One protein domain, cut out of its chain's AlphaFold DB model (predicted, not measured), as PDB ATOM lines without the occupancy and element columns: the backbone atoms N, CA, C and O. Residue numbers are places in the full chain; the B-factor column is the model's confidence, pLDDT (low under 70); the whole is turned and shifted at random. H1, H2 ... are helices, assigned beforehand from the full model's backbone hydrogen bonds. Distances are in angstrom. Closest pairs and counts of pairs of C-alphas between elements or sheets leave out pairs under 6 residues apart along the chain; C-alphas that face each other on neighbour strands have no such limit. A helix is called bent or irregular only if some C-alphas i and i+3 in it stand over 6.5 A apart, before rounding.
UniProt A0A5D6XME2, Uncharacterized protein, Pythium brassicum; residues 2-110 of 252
ATOM      1  N   VAL A   2      -9.829 -21.653  40.321       71.12
ATOM      2  CA  VAL A   2      -8.970 -20.443  40.189       71.12
ATOM      3  C   VAL A   2      -7.886 -20.592  39.108       71.12
ATOM      4  O   VAL A   2      -7.676 -19.688  38.304       71.12
ATOM      5  N   THR A   3      -7.224 -21.749  39.049       77.19
ATOM      6  CA  THR A   3      -6.231 -22.067  38.006       77.19
ATOM      7  C   THR A   3      -6.858 -22.126  36.615       77.19
ATOM      8  O   THR A   3      -6.279 -21.626  35.656       77.19
ATOM      9  N   ASP A   4      -8.067 -22.680  36.529       85.62
ATOM     10  CA  ASP A   4      -8.803 -22.833  35.275       85.62
ATOM     11  C   ASP A   4      -9.263 -21.479  34.718       85.62
ATOM     12  O   ASP A   4      -9.114 -21.203  33.531       85.62
ATOM     13  N   GLN A   5      -9.747 -20.588  35.591       87.69
ATOM     14  CA  GLN A   5     -10.101 -19.218  35.225       87.69
ATOM     15  C   GLN A   5      -8.900 -18.459  34.662       87.69
ATOM     16  O   GLN A   5      -9.019 -17.827  33.613       87.69
ATOM     17  N   ALA A   6      -7.746 -18.522  35.329       93.25
ATOM     18  CA  ALA A   6      -6.547 -17.822  34.875       93.25
ATOM     19  C   ALA A   6      -6.105 -18.287  33.475       93.25
ATOM     20  O   ALA A   6      -5.693 -17.475  32.646       93.25
ATOM     21  N   GLU A   7      -6.233 -19.584  33.190       93.50
ATOM     22  CA  GLU A   7      -5.950 -20.146  31.872       93.50
ATOM     23  C   GLU A   7      -6.902 -19.606  30.796       93.50
ATOM     24  O   GLU A   7      -6.429 -19.106  29.771       93.50
ATOM     25  N   CYS A   8      -8.218 -19.645  31.032       93.81
ATOM     26  CA  CYS A   8      -9.199 -19.172  30.051       93.81
ATOM     27  C   CYS A   8      -9.087 -17.656  29.812       93.81
ATOM     28  O   CYS A   8      -9.187 -17.195  28.675       93.81
ATOM     29  N   VAL A   9      -8.798 -16.873  30.858       93.12
ATOM     30  CA  VAL A   9      -8.531 -15.429  30.740       93.12
ATOM     31  C   VAL A   9      -7.300 -15.169  29.871       93.12
ATOM     32  O   VAL A   9      -7.347 -14.325  28.975       93.12
ATOM     33  N   ARG A  10      -6.214 -15.927  30.070       94.69
ATOM     34  CA  ARG A  10      -4.994 -15.805  29.258       94.69
ATOM     35  C   ARG A  10      -5.259 -16.105  27.780       94.69
ATOM     36  O   ARG A  10      -4.701 -15.425  26.921       94.69
ATOM     37  N   LEU A  11      -6.091 -17.103  27.475       94.88
ATOM     38  CA  LEU A  11      -6.498 -17.412  26.098       94.88
ATOM     39  C   LEU A  11      -7.307 -16.265  25.481       94.88
ATOM     40  O   LEU A  11      -7.003 -15.843  24.367       94.88
ATOM     41  N   GLY A  12      -8.238 -15.677  26.236       92.56
ATOM     42  CA  GLY A  12      -8.973 -14.488  25.800       92.56
ATOM     43  C   GLY A  12      -8.065 -13.285  25.510       92.56
ATOM     44  O   GLY A  12      -8.246 -12.599  24.506       92.56
ATOM     45  N   TRP A  13      -7.037 -13.046  26.333       92.56
ATOM     46  CA  TRP A  13      -6.030 -12.015  26.048       92.56
ATOM     47  C   TRP A  13      -5.212 -12.321  24.797       92.56
ATOM     48  O   TRP A  13      -4.971 -11.421  23.998       92.56
ATOM     49  N   ALA A  14      -4.807 -13.576  24.602       93.31
ATOM     50  CA  ALA A  14      -4.071 -13.984  23.411       93.31
ATOM     51  C   ALA A  14      -4.914 -13.836  22.134       93.31
ATOM     52  O   ALA A  14      -4.384 -13.394  21.116       93.31
ATOM     53  N   CYS A  15      -6.216 -14.130  22.192       92.19
ATOM     54  CA  CYS A  15      -7.140 -13.892  21.081       92.19
ATOM     55  C   CYS A  15      -7.135 -12.416  20.643       92.19
ATOM     56  O   CYS A  15      -7.047 -12.121  19.453       92.19
ATOM     57  N   ARG A  16      -7.140 -11.491  21.612       89.00
ATOM     58  CA  ARG A  16      -7.140 -10.036  21.384       89.00
ATOM     59  C   ARG A  16      -5.769  -9.400  21.144       89.00
ATOM     60  O   ARG A  16      -5.694  -8.183  20.982       89.00
ATOM     61  N   ALA A  17      -4.684 -10.170  21.187       88.81
ATOM     62  CA  ALA A  17      -3.344  -9.621  21.011       88.81
ATOM     63  C   ALA A  17      -3.169  -8.998  19.612       88.81
ATOM     64  O   ALA A  17      -3.944  -9.256  18.695       88.81
ATOM     65  N   ALA A  18      -2.131  -8.181  19.438       83.56
ATOM     66  CA  ALA A  18      -1.729  -7.670  18.131       83.56
ATOM     67  C   ALA A  18      -0.386  -8.314  17.726       83.56
ATOM     68  O   ALA A  18       0.624  -8.029  18.375       83.56
ATOM     69  N   PRO A  19      -0.337  -9.166  16.679       84.06
ATOM     70  CA  PRO A  19      -1.453  -9.609  15.831       84.06
ATOM     71  C   PRO A  19      -2.408 -10.603  16.537       84.06
ATOM     72  O   PRO A  19      -1.955 -11.324  17.431       84.06
ATOM     73  N   PRO A  20      -3.695 -10.686  16.126       80.81
ATOM     74  CA  PRO A  20      -4.668 -11.601  16.730       80.81
ATOM     75  C   PRO A  20      -4.265 -13.069  16.595       80.81
ATOM     76  O   PRO A  20      -3.856 -13.516  15.520       80.81
ATOM     77  N   ASN A  21      -4.429 -13.842  17.671       86.00
ATOM     78  CA  ASN A  21      -4.236 -15.290  17.646       86.00
ATOM     79  C   ASN A  21      -5.589 -15.995  17.484       86.00
ATOM     80  O   ASN A  21      -6.265 -16.288  18.467       86.00
ATOM     81  N   ALA A  22      -5.961 -16.284  16.234       85.81
ATOM     82  CA  ALA A  22      -7.241 -16.914  15.899       85.81
ATOM     83  C   ALA A  22      -7.467 -18.251  16.631       85.81
ATOM     84  O   ALA A  22      -8.568 -18.513  17.108       85.81
ATOM     85  N   THR A  23      -6.424 -19.073  16.793       91.00
ATOM     86  CA  THR A  23      -6.522 -20.341  17.532       91.00
ATOM     87  C   THR A  23      -6.848 -20.104  19.004       91.00
ATOM     88  O   THR A  23      -7.699 -20.789  19.562       91.00
ATOM     89  N   ALA A  24      -6.245 -19.083  19.623       93.44
ATOM     90  CA  ALA A  24      -6.526 -18.742  21.015       93.44
ATOM     91  C   ALA A  24      -7.975 -18.277  21.242       93.44
ATOM     92  O   ALA A  24      -8.480 -18.423  22.352       93.44
ATOM     93  N   CYS A  25      -8.652 -17.749  20.216       91.12
ATOM     94  CA  CYS A  25     -10.071 -17.407  20.295       91.12
ATOM     95  C   CYS A  25     -10.939 -18.663  20.441       91.12
ATOM     96  O   CYS A  25     -11.761 -18.747  21.349       91.12
ATOM     97  N   THR A  26     -10.713 -19.673  19.600       91.44
ATOM     98  CA  THR A  26     -11.447 -20.944  19.681       91.44
ATOM     99  C   THR A  26     -11.091 -21.715  20.952       91.44
ATOM    100  O   THR A  26     -11.986 -22.150  21.676       91.44
ATOM    101  N   ASP A  27      -9.798 -21.825  21.275       94.06
ATOM    102  CA  ASP A  27      -9.324 -22.510  22.483       94.06
ATOM    103  C   ASP A  27      -9.840 -21.830  23.753       94.06
ATOM    104  O   ASP A  27     -10.210 -22.496  24.718       94.06
ATOM    105  N   GLY A  28      -9.881 -20.496  23.760       94.12
ATOM    106  CA  GLY A  28     -10.439 -19.726  24.861       94.12
ATOM    107  C   GLY A  28     -11.909 -20.059  25.080       94.12
ATOM    108  O   GLY A  28     -12.303 -20.350  26.211       94.12
ATOM    109  N   TYR A  29     -12.710 -20.046  24.013       93.19
ATOM    110  CA  TYR A  29     -14.137 -20.333  24.114       93.19
ATOM    111  C   TYR A  29     -14.367 -21.751  24.638       93.19
ATOM    112  O   TYR A  29     -15.147 -21.949  25.569       93.19
ATOM    113  N   GLN A  30     -13.614 -22.724  24.120       93.88
ATOM    114  CA  GLN A  30     -13.679 -24.100  24.599       93.88
ATOM    115  C   GLN A  30     -13.265 -24.208  26.074       93.88
ATOM    116  O   GLN A  30     -13.946 -24.860  26.862       93.88
ATOM    117  N   CYS A  31     -12.210 -23.499  26.488       95.00
ATOM    118  CA  CYS A  31     -11.798 -23.410  27.889       95.00
ATOM    119  C   CYS A  31     -12.928 -22.869  28.777       95.00
ATOM    120  O   CYS A  31     -13.205 -23.439  29.833       95.00
ATOM    121  N   PHE A  32     -13.600 -21.792  28.353       92.44
ATOM    122  CA  PHE A  32     -14.741 -21.223  29.070       92.44
ATOM    123  C   PHE A  32     -15.875 -22.245  29.224       92.44
ATOM    124  O   PHE A  32     -16.326 -22.487  30.346       92.44
ATOM    125  N   VAL A  33     -16.295 -22.876  28.124       91.75
ATOM    126  CA  VAL A  33     -17.387 -23.861  28.131       91.75
ATOM    127  C   VAL A  33     -17.044 -25.053  29.022       91.75
ATOM    128  O   VAL A  33     -17.853 -25.434  29.865       91.75
ATOM    129  N   ASP A  34     -15.840 -25.606  28.904       93.25
ATOM    130  CA  ASP A  34     -15.475 -26.838  29.603       93.25
ATOM    131  C   ASP A  34     -15.153 -26.609  31.077       93.25
ATOM    132  O   ASP A  34     -15.552 -27.397  31.938       93.25
ATOM    133  N   LYS A  35     -14.412 -25.542  31.389       93.56
ATOM    134  CA  LYS A  35     -13.831 -25.359  32.722       93.56
ATOM    135  C   LYS A  35     -14.593 -24.379  33.600       93.56
ATOM    136  O   LYS A  35     -14.569 -24.533  34.821       93.56
ATOM    137  N   LEU A  36     -15.238 -23.371  33.012       90.69
ATOM    138  CA  LEU A  36     -15.966 -22.351  33.773       90.69
ATOM    139  C   LEU A  36     -17.455 -22.668  33.833       90.69
ATOM    140  O   LEU A  36     -18.034 -22.677  34.917       90.69
ATOM    141  N   LEU A  37     -18.051 -22.990  32.688       89.94
ATOM    142  CA  LEU A  37     -19.466 -23.323  32.596       89.94
ATOM    143  C   LEU A  37     -19.726 -24.810  32.913       89.94
ATOM    144  O   LEU A  37     -20.681 -25.142  33.618       89.94
ATOM    145  N   GLY A  38     -18.838 -25.703  32.468       90.75
ATOM    146  CA  GLY A  38     -18.941 -27.160  32.589       90.75
ATOM    147  C   GLY A  38     -19.334 -27.701  33.972       90.75
ATOM    148  O   GLY A  38     -20.229 -28.546  34.035       90.75
ATOM    149  N   PRO A  39     -18.761 -27.218  35.092       89.94
ATOM    150  CA  PRO A  39     -19.154 -27.673  36.427       89.94
ATOM    151  C   PRO A  39     -20.638 -27.446  36.759       89.94
ATOM    152  O   PRO A  39     -21.277 -28.322  37.336       89.94
ATOM    153  N   PHE A  40     -21.214 -26.309  36.355       88.62
ATOM    154  CA  PHE A  40     -22.638 -26.009  36.571       88.62
ATOM    155  C   PHE A  40     -23.532 -26.854  35.665       88.62
ATOM    156  O   PHE A  40     -24.566 -27.375  36.086       88.62
ATOM    157  N   LEU A  41     -23.082 -27.041  34.426       87.38
ATOM    158  CA  LEU A  41     -23.728 -27.869  33.418       87.38
ATOM    159  C   LEU A  41     -23.791 -29.349  33.827       87.38
ATOM    160  O   LEU A  41     -24.799 -30.005  33.568       87.38
ATOM    161  N   ALA A  42     -22.748 -29.867  34.480       89.94
ATOM    162  CA  ALA A  42     -22.717 -31.219  35.040       89.94
ATOM    163  C   ALA A  42     -23.658 -31.385  36.246       89.94
ATOM    164  O   ALA A  42     -24.129 -32.488  36.513       89.94
ATOM    165  N   GLY A  43     -23.959 -30.290  36.950       90.56
ATOM    166  CA  GLY A  43     -24.950 -30.243  38.024       90.56
ATOM    167  C   GLY A  43     -26.400 -30.112  37.546       90.56
ATOM    168  O   GLY A  43     -27.284 -29.966  38.383       90.56
ATOM    169  N   ASN A  44     -26.661 -30.147  36.232       91.31
ATOM    170  CA  ASN A  44     -27.983 -29.911  35.637       91.31
ATOM    171  C   ASN A  44     -28.623 -28.584  36.076       91.31
ATOM    172  O   ASN A  44     -29.842 -28.497  36.202       91.31
ATOM    173  N   HIS A  45     -27.820 -27.543  36.305       91.31
ATOM    174  CA  HIS A  45     -28.344 -26.197  36.516       91.31
ATOM    175  C   HIS A  45     -28.698 -25.552  35.174       91.31
ATOM    176  O   HIS A  45     -27.989 -25.719  34.178       91.31
ATOM    177  N   ASN A  46     -29.787 -24.788  35.148       91.50
ATOM    178  CA  ASN A  46     -30.094 -23.896  34.043       91.50
ATOM    179  C   ASN A  46     -29.090 -22.731  34.062       91.50
ATOM    180  O   ASN A  46     -28.932 -22.042  35.064       91.50
ATOM    181  N   PHE A  47     -28.385 -22.514  32.954       90.44
ATOM    182  CA  PHE A  47     -27.353 -21.479  32.872       90.44
ATOM    183  C   PHE A  47     -27.920 -20.058  32.712       90.44
ATOM    184  O   PHE A  47     -27.180 -19.094  32.876       90.44
ATOM    185  N   PHE A  48     -29.221 -19.921  32.457       91.38
ATOM    186  CA  PHE A  48     -29.948 -18.648  32.476       91.38
ATOM    187  C   PHE A  48     -30.639 -18.364  33.823       91.38
ATOM    188  O   PHE A  48     -31.006 -17.226  34.103       91.38
ATOM    189  N   ASP A  49     -30.827 -19.391  34.658       93.12
ATOM    190  CA  ASP A  49     -31.314 -19.273  36.036       93.12
ATOM    191  C   ASP A  49     -30.730 -20.412  36.875       93.12
ATOM    192  O   ASP A  49     -31.262 -21.522  36.906       93.12
ATOM    193  N   MET A  50     -29.644 -20.144  37.597       91.00
ATOM    194  CA  MET A  50     -28.906 -21.170  38.340       91.00
ATOM    195  C   MET A  50     -29.724 -21.861  39.446       91.00
ATOM    196  O   MET A  50     -29.302 -22.894  39.973       91.00
ATOM    197  N   ARG A  51     -30.891 -21.313  39.807       91.69
ATOM    198  CA  ARG A  51     -31.821 -21.890  40.790       91.69
ATOM    199  C   ARG A  51     -32.696 -22.983  40.175       91.69
ATOM    200  O   ARG A  51     -33.235 -23.808  40.909       91.69
ATOM    201  N   ALA A  52     -32.859 -22.979  38.853       91.75
ATOM    202  CA  ALA A  52     -33.705 -23.917  38.135       91.75
ATOM    203  C   ALA A  52     -32.900 -25.127  37.625       91.75
ATOM    204  O   ALA A  52     -31.749 -24.977  37.200       91.75
ATOM    205  N   PRO A  53     -33.489 -26.336  37.628       92.75
ATOM    206  CA  PRO A  53     -32.890 -27.483  36.967       92.75
ATOM    207  C   PRO A  53     -33.032 -27.363  35.444       92.75
ATOM    208  O   PRO A  53     -33.969 -26.750  34.933       92.75
ATOM    209  N   CYS A  54     -32.128 -28.004  34.713       92.12
ATOM    210  CA  CYS A  54     -32.188 -28.115  33.266       92.12
ATOM    211  C   CYS A  54     -31.648 -29.462  32.781       92.12
ATOM    212  O   CYS A  54     -30.460 -29.761  32.925       92.12
ATOM    213  N   ASP A  55     -32.519 -30.246  32.144       88.62
ATOM    214  CA  ASP A  55     -32.114 -31.391  31.332       88.62
ATOM    215  C   ASP A  55     -31.888 -30.939  29.886       88.62
ATOM    216  O   ASP A  55     -32.817 -30.804  29.086       88.62
ATOM    217  N   ARG A  56     -30.616 -30.728  29.547       84.25
ATOM    218  CA  ARG A  56     -30.206 -30.253  28.220       84.25
ATOM    219  C   ARG A  56     -30.310 -31.315  27.130       84.25
ATOM    220  O   ARG A  56     -30.197 -30.969  25.958       84.25
ATOM    221  N   THR A  57     -30.532 -32.580  27.491       83.62
ATOM    222  CA  THR A  57     -30.806 -33.641  26.512       83.62
ATOM    223  C   THR A  57     -32.243 -33.572  26.010       83.62
ATOM    224  O   THR A  57     -32.491 -33.819  24.832       83.62
ATOM    225  N   ALA A  58     -33.170 -33.169  26.883       81.19
ATOM    226  CA  ALA A  58     -34.558 -32.911  26.529       81.19
ATOM    227  C   ALA A  58     -34.745 -31.513  25.920       81.19
ATOM    228  O   ALA A  58     -35.544 -31.342  25.003       81.19
ATOM    229  N   ASN A  59     -34.014 -30.512  26.422       82.88
ATOM    230  CA  ASN A  59     -34.117 -29.135  25.957       82.88
ATOM    231  C   ASN A  59     -32.797 -28.370  26.117       82.88
ATOM    232  O   ASN A  59     -32.460 -27.905  27.207       82.88
ATOM    233  N   SER A  60     -32.079 -28.178  25.012       83.88
ATOM    234  CA  SER A  60     -30.769 -27.516  25.002       83.88
ATOM    235  C   SER A  60     -30.788 -26.067  25.505       83.88
ATOM    236  O   SER A  60     -29.749 -25.584  25.955       83.88
ATOM    237  N   LEU A  61     -31.944 -25.389  25.470       87.31
ATOM    238  CA  LEU A  61     -32.115 -23.996  25.908       87.31
ATOM    239  C   LEU A  61     -32.711 -23.857  27.309       87.31
ATOM    240  O   LEU A  61     -32.957 -22.737  27.752       87.31
ATOM    241  N   CYS A  62     -32.969 -24.968  28.002       90.69
ATOM    242  CA  CYS A  62     -33.514 -25.000  29.361       90.69
ATOM    243  C   CYS A  62     -34.911 -24.376  29.564       90.69
ATOM    244  O   CYS A  62     -35.455 -24.467  30.663       90.69
ATOM    245  N   TYR A  63     -35.518 -23.806  28.522       91.06
ATOM    246  CA  TYR A  63     -36.872 -23.254  28.520       91.06
ATOM    247  C   TYR A  63     -37.649 -23.714  27.298       91.06
ATOM    248  O   TYR A  63     -37.091 -23.869  26.211       91.06
ATOM    249  N   ASP A  64     -38.940 -23.961  27.478       90.50
ATOM    250  CA  ASP A  64     -39.802 -24.414  26.397       90.50
ATOM    251  C   ASP A  64     -40.198 -23.248  25.476       90.50
ATOM    252  O   ASP A  64     -40.919 -22.335  25.879       90.50
ATOM    253  N   PHE A  65     -39.732 -23.300  24.228       90.19
ATOM    254  CA  PHE A  65     -40.058 -22.330  23.181       90.19
ATOM    255  C   PHE A  65     -41.030 -22.880  22.124       90.19
ATOM    256  O   PHE A  65     -41.313 -22.177  21.150       90.19
ATOM    257  N   HIS A  66     -41.571 -24.097  22.287       90.81
ATOM    258  CA  HIS A  66     -42.427 -24.722  21.269       90.81
ATOM    259  C   HIS A  66     -43.668 -23.879  20.978       90.81
ATOM    260  O   HIS A  66     -43.983 -23.656  19.820       90.81
ATOM    261  N   ALA A  67     -44.312 -23.302  21.998       95.19
ATOM    262  CA  ALA A  67     -45.498 -22.467  21.791       95.19
ATOM    263  C   ALA A  67     -45.234 -21.255  20.873       95.19
ATOM    264  O   ALA A  67     -46.082 -20.890  20.057       95.19
ATOM    265  N   ILE A  68     -44.049 -20.640  20.983       95.75
ATOM    266  CA  ILE A  68     -43.633 -19.525  20.122       95.75
ATOM    267  C   ILE A  68     -43.330 -20.046  18.717       95.75
ATOM    268  O   ILE A  68     -43.816 -19.476  17.738       95.75
ATOM    269  N   ALA A  69     -42.573 -21.142  18.620       95.00
ATOM    270  CA  ALA A  69     -42.218 -21.748  17.345       95.00
ATOM    271  C   ALA A  69     -43.456 -22.184  16.552       95.00
ATOM    272  O   ALA A  69     -43.585 -21.847  15.376       95.00
ATOM    273  N   ASP A  70     -44.390 -22.872  17.200       96.81
ATOM    274  CA  ASP A  70     -45.633 -23.346  16.603       96.81
ATOM    275  C   ASP A  70     -46.472 -22.170  16.109       96.81
ATOM    276  O   ASP A  70     -46.917 -22.166  14.961       96.81
ATOM    277  N   TYR A  71     -46.641 -21.134  16.940       97.94
ATOM    278  CA  TYR A  71     -47.407 -19.945  16.576       97.94
ATOM    279  C   TYR A  71     -46.805 -19.207  15.375       97.94
ATOM    280  O   TYR A  71     -47.526 -18.896  14.425       97.94
ATOM    281  N   LEU A  72     -45.493 -18.948  15.392       97.88
ATOM    282  CA  LEU A  72     -44.801 -18.231  14.316       97.88
ATOM    283  C   LEU A  72     -44.704 -19.050  13.023       97.88
ATOM    284  O   LEU A  72     -44.540 -18.472  11.948       97.88
ATOM    285  N   ASN A  73     -44.860 -20.373  13.099       97.62
ATOM    286  CA  ASN A  73     -44.908 -21.251  11.935       97.62
ATOM    287  C   ASN A  73     -46.320 -21.500  11.383       97.62
ATOM    288  O   ASN A  73     -46.447 -22.089  10.309       97.62
ATOM    289  N   LEU A  74     -47.384 -21.010  12.034       98.12
ATOM    290  CA  LEU A  74     -48.733 -21.063  11.469       98.12
ATOM    291  C   LEU A  74     -48.797 -20.291  10.145       98.12
ATOM    292  O   LEU A  74     -48.455 -19.110  10.088       98.12
ATOM    293  N   GLU A  75     -49.352 -20.918   9.107       97.38
ATOM    294  CA  GLU A  75     -49.502 -20.310   7.776       97.38
ATOM    295  C   GLU A  75     -50.194 -18.943   7.842       97.38
ATOM    296  O   GLU A  75     -49.703 -17.969   7.280       97.38
ATOM    297  N   ARG A  76     -51.280 -18.833   8.622       98.12
ATOM    298  CA  ARG A  76     -52.000 -17.564   8.810       98.12
ATOM    299  C   ARG A  76     -51.134 -16.458   9.424       98.12
ATOM    300  O   ARG A  76     -51.313 -15.299   9.074       98.12
ATOM    301  N   VAL A  77     -50.224 -16.801  10.341       98.38
ATOM    302  CA  VAL A  77     -49.348 -15.832  11.020       98.38
ATOM    303  C   VAL A  77     -48.242 -15.401  10.066       98.38
ATOM    304  O   VAL A  77     -48.000 -14.209   9.908       98.38
ATOM    305  N   ARG A  78     -47.637 -16.353   9.352       98.06
ATOM    306  CA  ARG A  78     -46.620 -16.079   8.330       98.06
ATOM    307  C   ARG A  78     -47.166 -15.243   7.175       98.06
ATOM    308  O   ARG A  78     -46.503 -14.302   6.755       98.06
ATOM    309  N   ALA A  79     -48.378 -15.543   6.705       97.50
ATOM    310  CA  ALA A  79     -49.063 -14.760   5.681       97.50
ATOM    311  C   ALA A  79     -49.376 -13.341   6.176       97.50
ATOM    312  O   ALA A  79     -49.127 -12.376   5.461       97.50
ATOM    313  N   TYR A  80     -49.860 -13.204   7.416       98.31
ATOM    314  CA  TYR A  80     -50.132 -11.900   8.024       98.31
ATOM    315  C   TYR A  80     -48.866 -11.038   8.170       98.31
ATOM    316  O   TYR A  80     -48.902  -9.844   7.890       98.31
ATOM    317  N   LEU A  81     -47.744 -11.643   8.571       98.00
ATOM    318  CA  LEU A  81     -46.439 -10.981   8.692       98.00
ATOM    319  C   LEU A  81     -45.694 -10.839   7.352       98.00
ATOM    320  O   LEU A  81     -44.592 -10.297   7.332       98.00
ATOM    321  N   ASN A  82     -46.276 -11.320   6.247       97.69
ATOM    322  CA  ASN A  82     -45.672 -11.328   4.914       97.69
ATOM    323  C   ASN A  82     -44.272 -11.979   4.880       97.69
ATOM    324  O   ASN A  82     -43.332 -11.446   4.289       97.69
ATOM    325  N   VAL A  83     -44.121 -13.126   5.549       97.50
ATOM    326  CA  VAL A  83     -42.855 -13.871   5.601       97.50
ATOM    327  C   VAL A  83     -42.617 -14.577   4.269       97.50
ATOM    328  O   VAL A  83     -43.431 -15.402   3.849       97.50
ATOM    329  N   ASP A  84     -41.477 -14.301   3.635       96.31
ATOM    330  CA  ASP A  84     -41.088 -14.959   2.389       96.31
ATOM    331  C   ASP A  84     -40.938 -16.483   2.601       96.31
ATOM    332  O   ASP A  84     -40.241 -16.915   3.532       96.31
ATOM    333  N   PRO A  85     -41.568 -17.327   1.761       93.00
ATOM    334  CA  PRO A  85     -41.424 -18.778   1.837       93.00
ATOM    335  C   PRO A  85     -39.972 -19.281   1.801       93.00
ATOM    336  O   PRO A  85     -39.700 -20.345   2.356       93.00
ATOM    337  N   ILE A  86     -39.034 -18.534   1.203       95.69
ATOM    338  CA  ILE A  86     -37.619 -18.922   1.098       95.69
ATOM    339  C   ILE A  86     -36.913 -19.021   2.457       95.69
ATOM    340  O   ILE A  86     -35.950 -19.769   2.586       95.69
ATOM    341  N   VAL A  87     -37.397 -18.298   3.476       91.56
ATOM    342  CA  VAL A  87     -36.784 -18.246   4.817       91.56
ATOM    343  C   VAL A  87     -36.970 -19.565   5.581       91.56
ATOM    344  O   VAL A  87     -36.240 -19.845   6.526       91.56
ATOM    345  N   GLY A  88     -37.912 -20.416   5.160       93.06
ATOM    346  CA  GLY A  88     -38.149 -21.716   5.788       93.06
ATOM    347  C   GLY A  88     -38.818 -21.624   7.164       93.06
ATOM    348  O   GLY A  88     -39.526 -20.657   7.471       93.06
ATOM    349  N   VAL A  89     -38.651 -22.679   7.965       94.69
ATOM    350  CA  VAL A  89     -39.263 -22.830   9.296       94.69
ATOM    351  C   VAL A  89     -38.580 -21.891  10.286       94.69
ATOM    352  O   VAL A  89     -37.356 -21.830  10.351       94.69
ATOM    353  N   TRP A  90     -39.375 -21.165  11.067       95.56
ATOM    354  CA  TRP A  90     -38.861 -20.339  12.151       95.56
ATOM    355  C   TRP A  90     -38.240 -21.222  13.237       95.56
ATOM    356  O   TRP A  90     -38.858 -22.203  13.658       95.56
ATOM    357  N   GLY A  91     -37.054 -20.844  13.710       92.56
ATOM    358  CA  GLY A  91     -36.374 -21.467  14.842       92.56
ATOM    359  C   GLY A  91     -35.839 -20.418  15.813       92.56
ATOM    360  O   GLY A  91     -35.576 -19.281  15.425       92.56
ATOM    361  N   THR A  92     -35.670 -20.809  17.078       91.50
ATOM    362  CA  THR A  92     -35.221 -19.906  18.152       91.50
ATOM    363  C   THR A  92     -33.772 -19.444  17.971       91.50
ATOM    364  O   THR A  92     -33.441 -18.319  18.332       91.50
ATOM    365  N   ILE A  93     -32.903 -20.303  17.425       90.50
ATOM    366  CA  ILE A  93     -31.477 -20.027  17.205       90.50
ATOM    367  C   ILE A  93     -31.059 -20.584  15.843       90.50
ATOM    368  O   ILE A  93     -31.386 -21.723  15.512       90.50
ATOM    369  N   ASP A  94     -30.286 -19.801  15.090       92.12
ATOM    370  CA  ASP A  94     -29.549 -20.274  13.917       92.12
ATOM    371  C   ASP A  94     -28.099 -20.584  14.318       92.12
ATOM    372  O   ASP A  94     -27.276 -19.684  14.516       92.12
ATOM    373  N   GLN A  95     -27.784 -21.874  14.440       91.31
ATOM    374  CA  GLN A  95     -26.448 -22.325  14.833       91.31
ATOM    375  C   GLN A  95     -25.372 -21.894  13.827       91.31
ATOM    376  O   GLN A  95     -24.246 -21.608  14.218       91.31
ATOM    377  N   SER A  96     -25.714 -21.775  12.540       94.69
ATOM    378  CA  SER A  96     -24.747 -21.389  11.511       94.69
ATOM    379  C   SER A  96     -24.288 -19.940  11.659       94.69
ATOM    380  O   SER A  96     -23.155 -19.611  11.305       94.69
ATOM    381  N   VAL A  97     -25.151 -19.069  12.191       94.75
ATOM    382  CA  VAL A  97     -24.785 -17.694  12.535       94.75
ATOM    383  C   VAL A  97     -23.862 -17.708  13.750       94.75
ATOM    384  O   VAL A  97     -22.776 -17.135  13.679       94.75
ATOM    385  N   ALA A  98     -24.238 -18.418  14.816       90.62
ATOM    386  CA  ALA A  98     -23.420 -18.535  16.025       90.62
ATOM    387  C   ALA A  98     -22.006 -19.068  15.723       90.62
ATOM    388  O   ALA A  98     -21.015 -18.480  16.157       90.62
ATOM    389  N   ASP A  99     -21.895 -20.110  14.897       91.31
ATOM    390  CA  ASP A  99     -20.613 -20.709  14.516       91.31
ATOM    391  C   ASP A  99     -19.714 -19.723  13.753       91.31
ATOM    392  O   ASP A  99     -18.498 -19.719  13.939       91.31
ATOM    393  N   ARG A 100     -20.289 -18.851  12.914       93.94
ATOM    394  CA  ARG A 100     -19.524 -17.824  12.181       93.94
ATOM    395  C   ARG A 100     -18.988 -16.734  13.107       93.94
ATOM    396  O   ARG A 100     -17.850 -16.310  12.915       93.94
ATOM    397  N   PHE A 101     -19.781 -16.311  14.092       92.88
ATOM    398  CA  PHE A 101     -19.362 -15.375  15.145       92.88
ATOM    399  C   PHE A 101     -18.318 -15.986  16.091       92.88
ATOM    400  O   PHE A 101     -17.461 -15.298  16.633       92.88
ATOM    401  N   LEU A 102     -18.340 -17.300  16.296       89.31
ATOM    402  CA  LEU A 102     -17.273 -17.949  17.047       89.31
ATOM    403  C   LEU A 102     -15.990 -18.052  16.208       89.31
ATOM    404  O   LEU A 102     -14.905 -17.708  16.675       89.31
ATOM    405  N   ALA A 103     -16.112 -18.486  14.951       88.12
ATOM    406  CA  ALA A 103     -14.981 -18.719  14.057       88.12
ATOM    407  C   ALA A 103     -14.208 -17.443  13.687       88.12
ATOM    408  O   ALA A 103     -13.021 -17.520  13.370       88.12
ATOM    409  N   ASN A 104     -14.855 -16.275  13.716       89.31
ATOM    410  CA  ASN A 104     -14.195 -14.986  13.495       89.31
ATOM    411  C   ASN A 104     -13.627 -14.363  14.791       89.31
ATOM    412  O   ASN A 104     -13.039 -13.284  14.728       89.31
ATOM    413  N   GLY A 105     -13.765 -15.037  15.941       88.12
ATOM    414  CA  GLY A 105     -13.241 -14.594  17.233       88.12
ATOM    415  C   GLY A 105     -14.071 -13.519  17.941       88.12
ATOM    416  O   GLY A 105     -13.586 -12.947  18.920       88.12
ATOM    417  N   ASP A 106     -15.303 -13.250  17.495       90.94
ATOM    418  CA  ASP A 106     -16.148 -12.174  18.032       90.94
ATOM    419  C   ASP A 106     -16.440 -12.329  19.532       90.94
ATOM    420  O   ASP A 106     -16.475 -11.341  20.259       90.94
ATOM    421  N   PHE A 107     -16.504 -13.571  20.033       90.00
ATOM    422  CA  PHE A 107     -16.700 -13.875  21.458       90.00
ATOM    423  C   PHE A 107     -15.714 -13.147  22.391       90.00
ATOM    424  O   PHE A 107     -16.035 -12.844  23.539       90.00
ATOM    425  N   TYR A 108     -14.501 -12.865  21.912       89.81
ATOM    426  CA  TYR A 108     -13.468 -12.181  22.684       89.81
ATOM    427  C   TYR A 108     -13.253 -10.733  22.280       89.81
ATOM    428  O   TYR A 108     -12.337 -10.115  22.826       89.81
ATOM    429  N   HIS A 109     -14.045 -10.187  21.359       86.94
ATOM    430  CA  HIS A 109     -13.903  -8.808  20.924       86.94
ATOM    431  C   HIS A 109     -14.204  -7.831  22.070       86.94
ATOM    432  O   HIS A 109     -15.115  -8.026  22.873       86.94
ATOM    433  N   ASN A 110     -13.413  -6.760  22.171       87.12
ATOM    434  CA  ASN A 110     -13.608  -5.747  23.205       87.12
ATOM    435  C   ASN A 110     -14.717  -4.781  22.782       87.12
ATOM    436  O   ASN A 110     -14.451  -3.791  22.112       87.12
TER     437      ASN A 110
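Overview. This is residues 2 to 110 of the 252 residues of an uncharacterized protein of Pythium brassicum (UniProt A0A5D6XME2). A loose, open loop of chain runs out from a helical hairpin, H1 and H2, at one end to two short helices, H3 and H4, at the other. The long unnamed stretch 43 to 65 leads outward along one side, and residues 81 to 94 with H5 lead back along the other to the base of the hairpin, near the link between H1 and H2. The printed part has 109 residues, with five named helices in the order H1, H2, H3, H4, H5 and no named strand; the class is all helix. It is loose, with a radius of gyration of the C-alphas of 18.4 A, and only just flat, spanning 53 by 36 by 19 A.

Along the chain. H2, the longest helix, covers residues 22 to 42 and measures 28.5 A, with a kink of 34 degrees near residue 36. It is only just irregular: C-alphas 36 and 39 are 6.7 A apart. H1, residues 2 to 15, measures 20.3 A and begins at C-alpha 2 (-8.970, -20.443, 40.189). H5, residues 95 to 103, measures 12.0 A and ends at C-alpha 103 (-14.981, -18.719, 14.057). H3 is residues 66 to 73 and H4 residues 75 to 80.

Arrangement. H1 and H2 touch as a helical hairpin, at a shallow tilt of 29 degrees, opposite ways; their closest C-alphas, Cys 15 and Cys 25, are 4.6 A apart. H2 only just touches H5, with residues 25 to 26 alone and 3 pairs of C-alphas within 8 A, the closest Thr 26 and Ala 103 at 7.0 A. H3 and H4 are close but not clearly touching, the C-alphas of Leu 72 and Arg 78 closest at 6.6 A. H3 is apart from H2 and H5. In H1, H3, H4 and H5 every O i to N i+4 pair is within hydrogen-bond range, in H2 13 of 17.

Size, cuts and confidence. The two C-alphas farthest apart, Thr 3 and Arg 76, are 54.5 A apart. The printed part has no cut. The links H2 to H3 and H4 to H5 are long. No printed residue is under 70 in pLDDT.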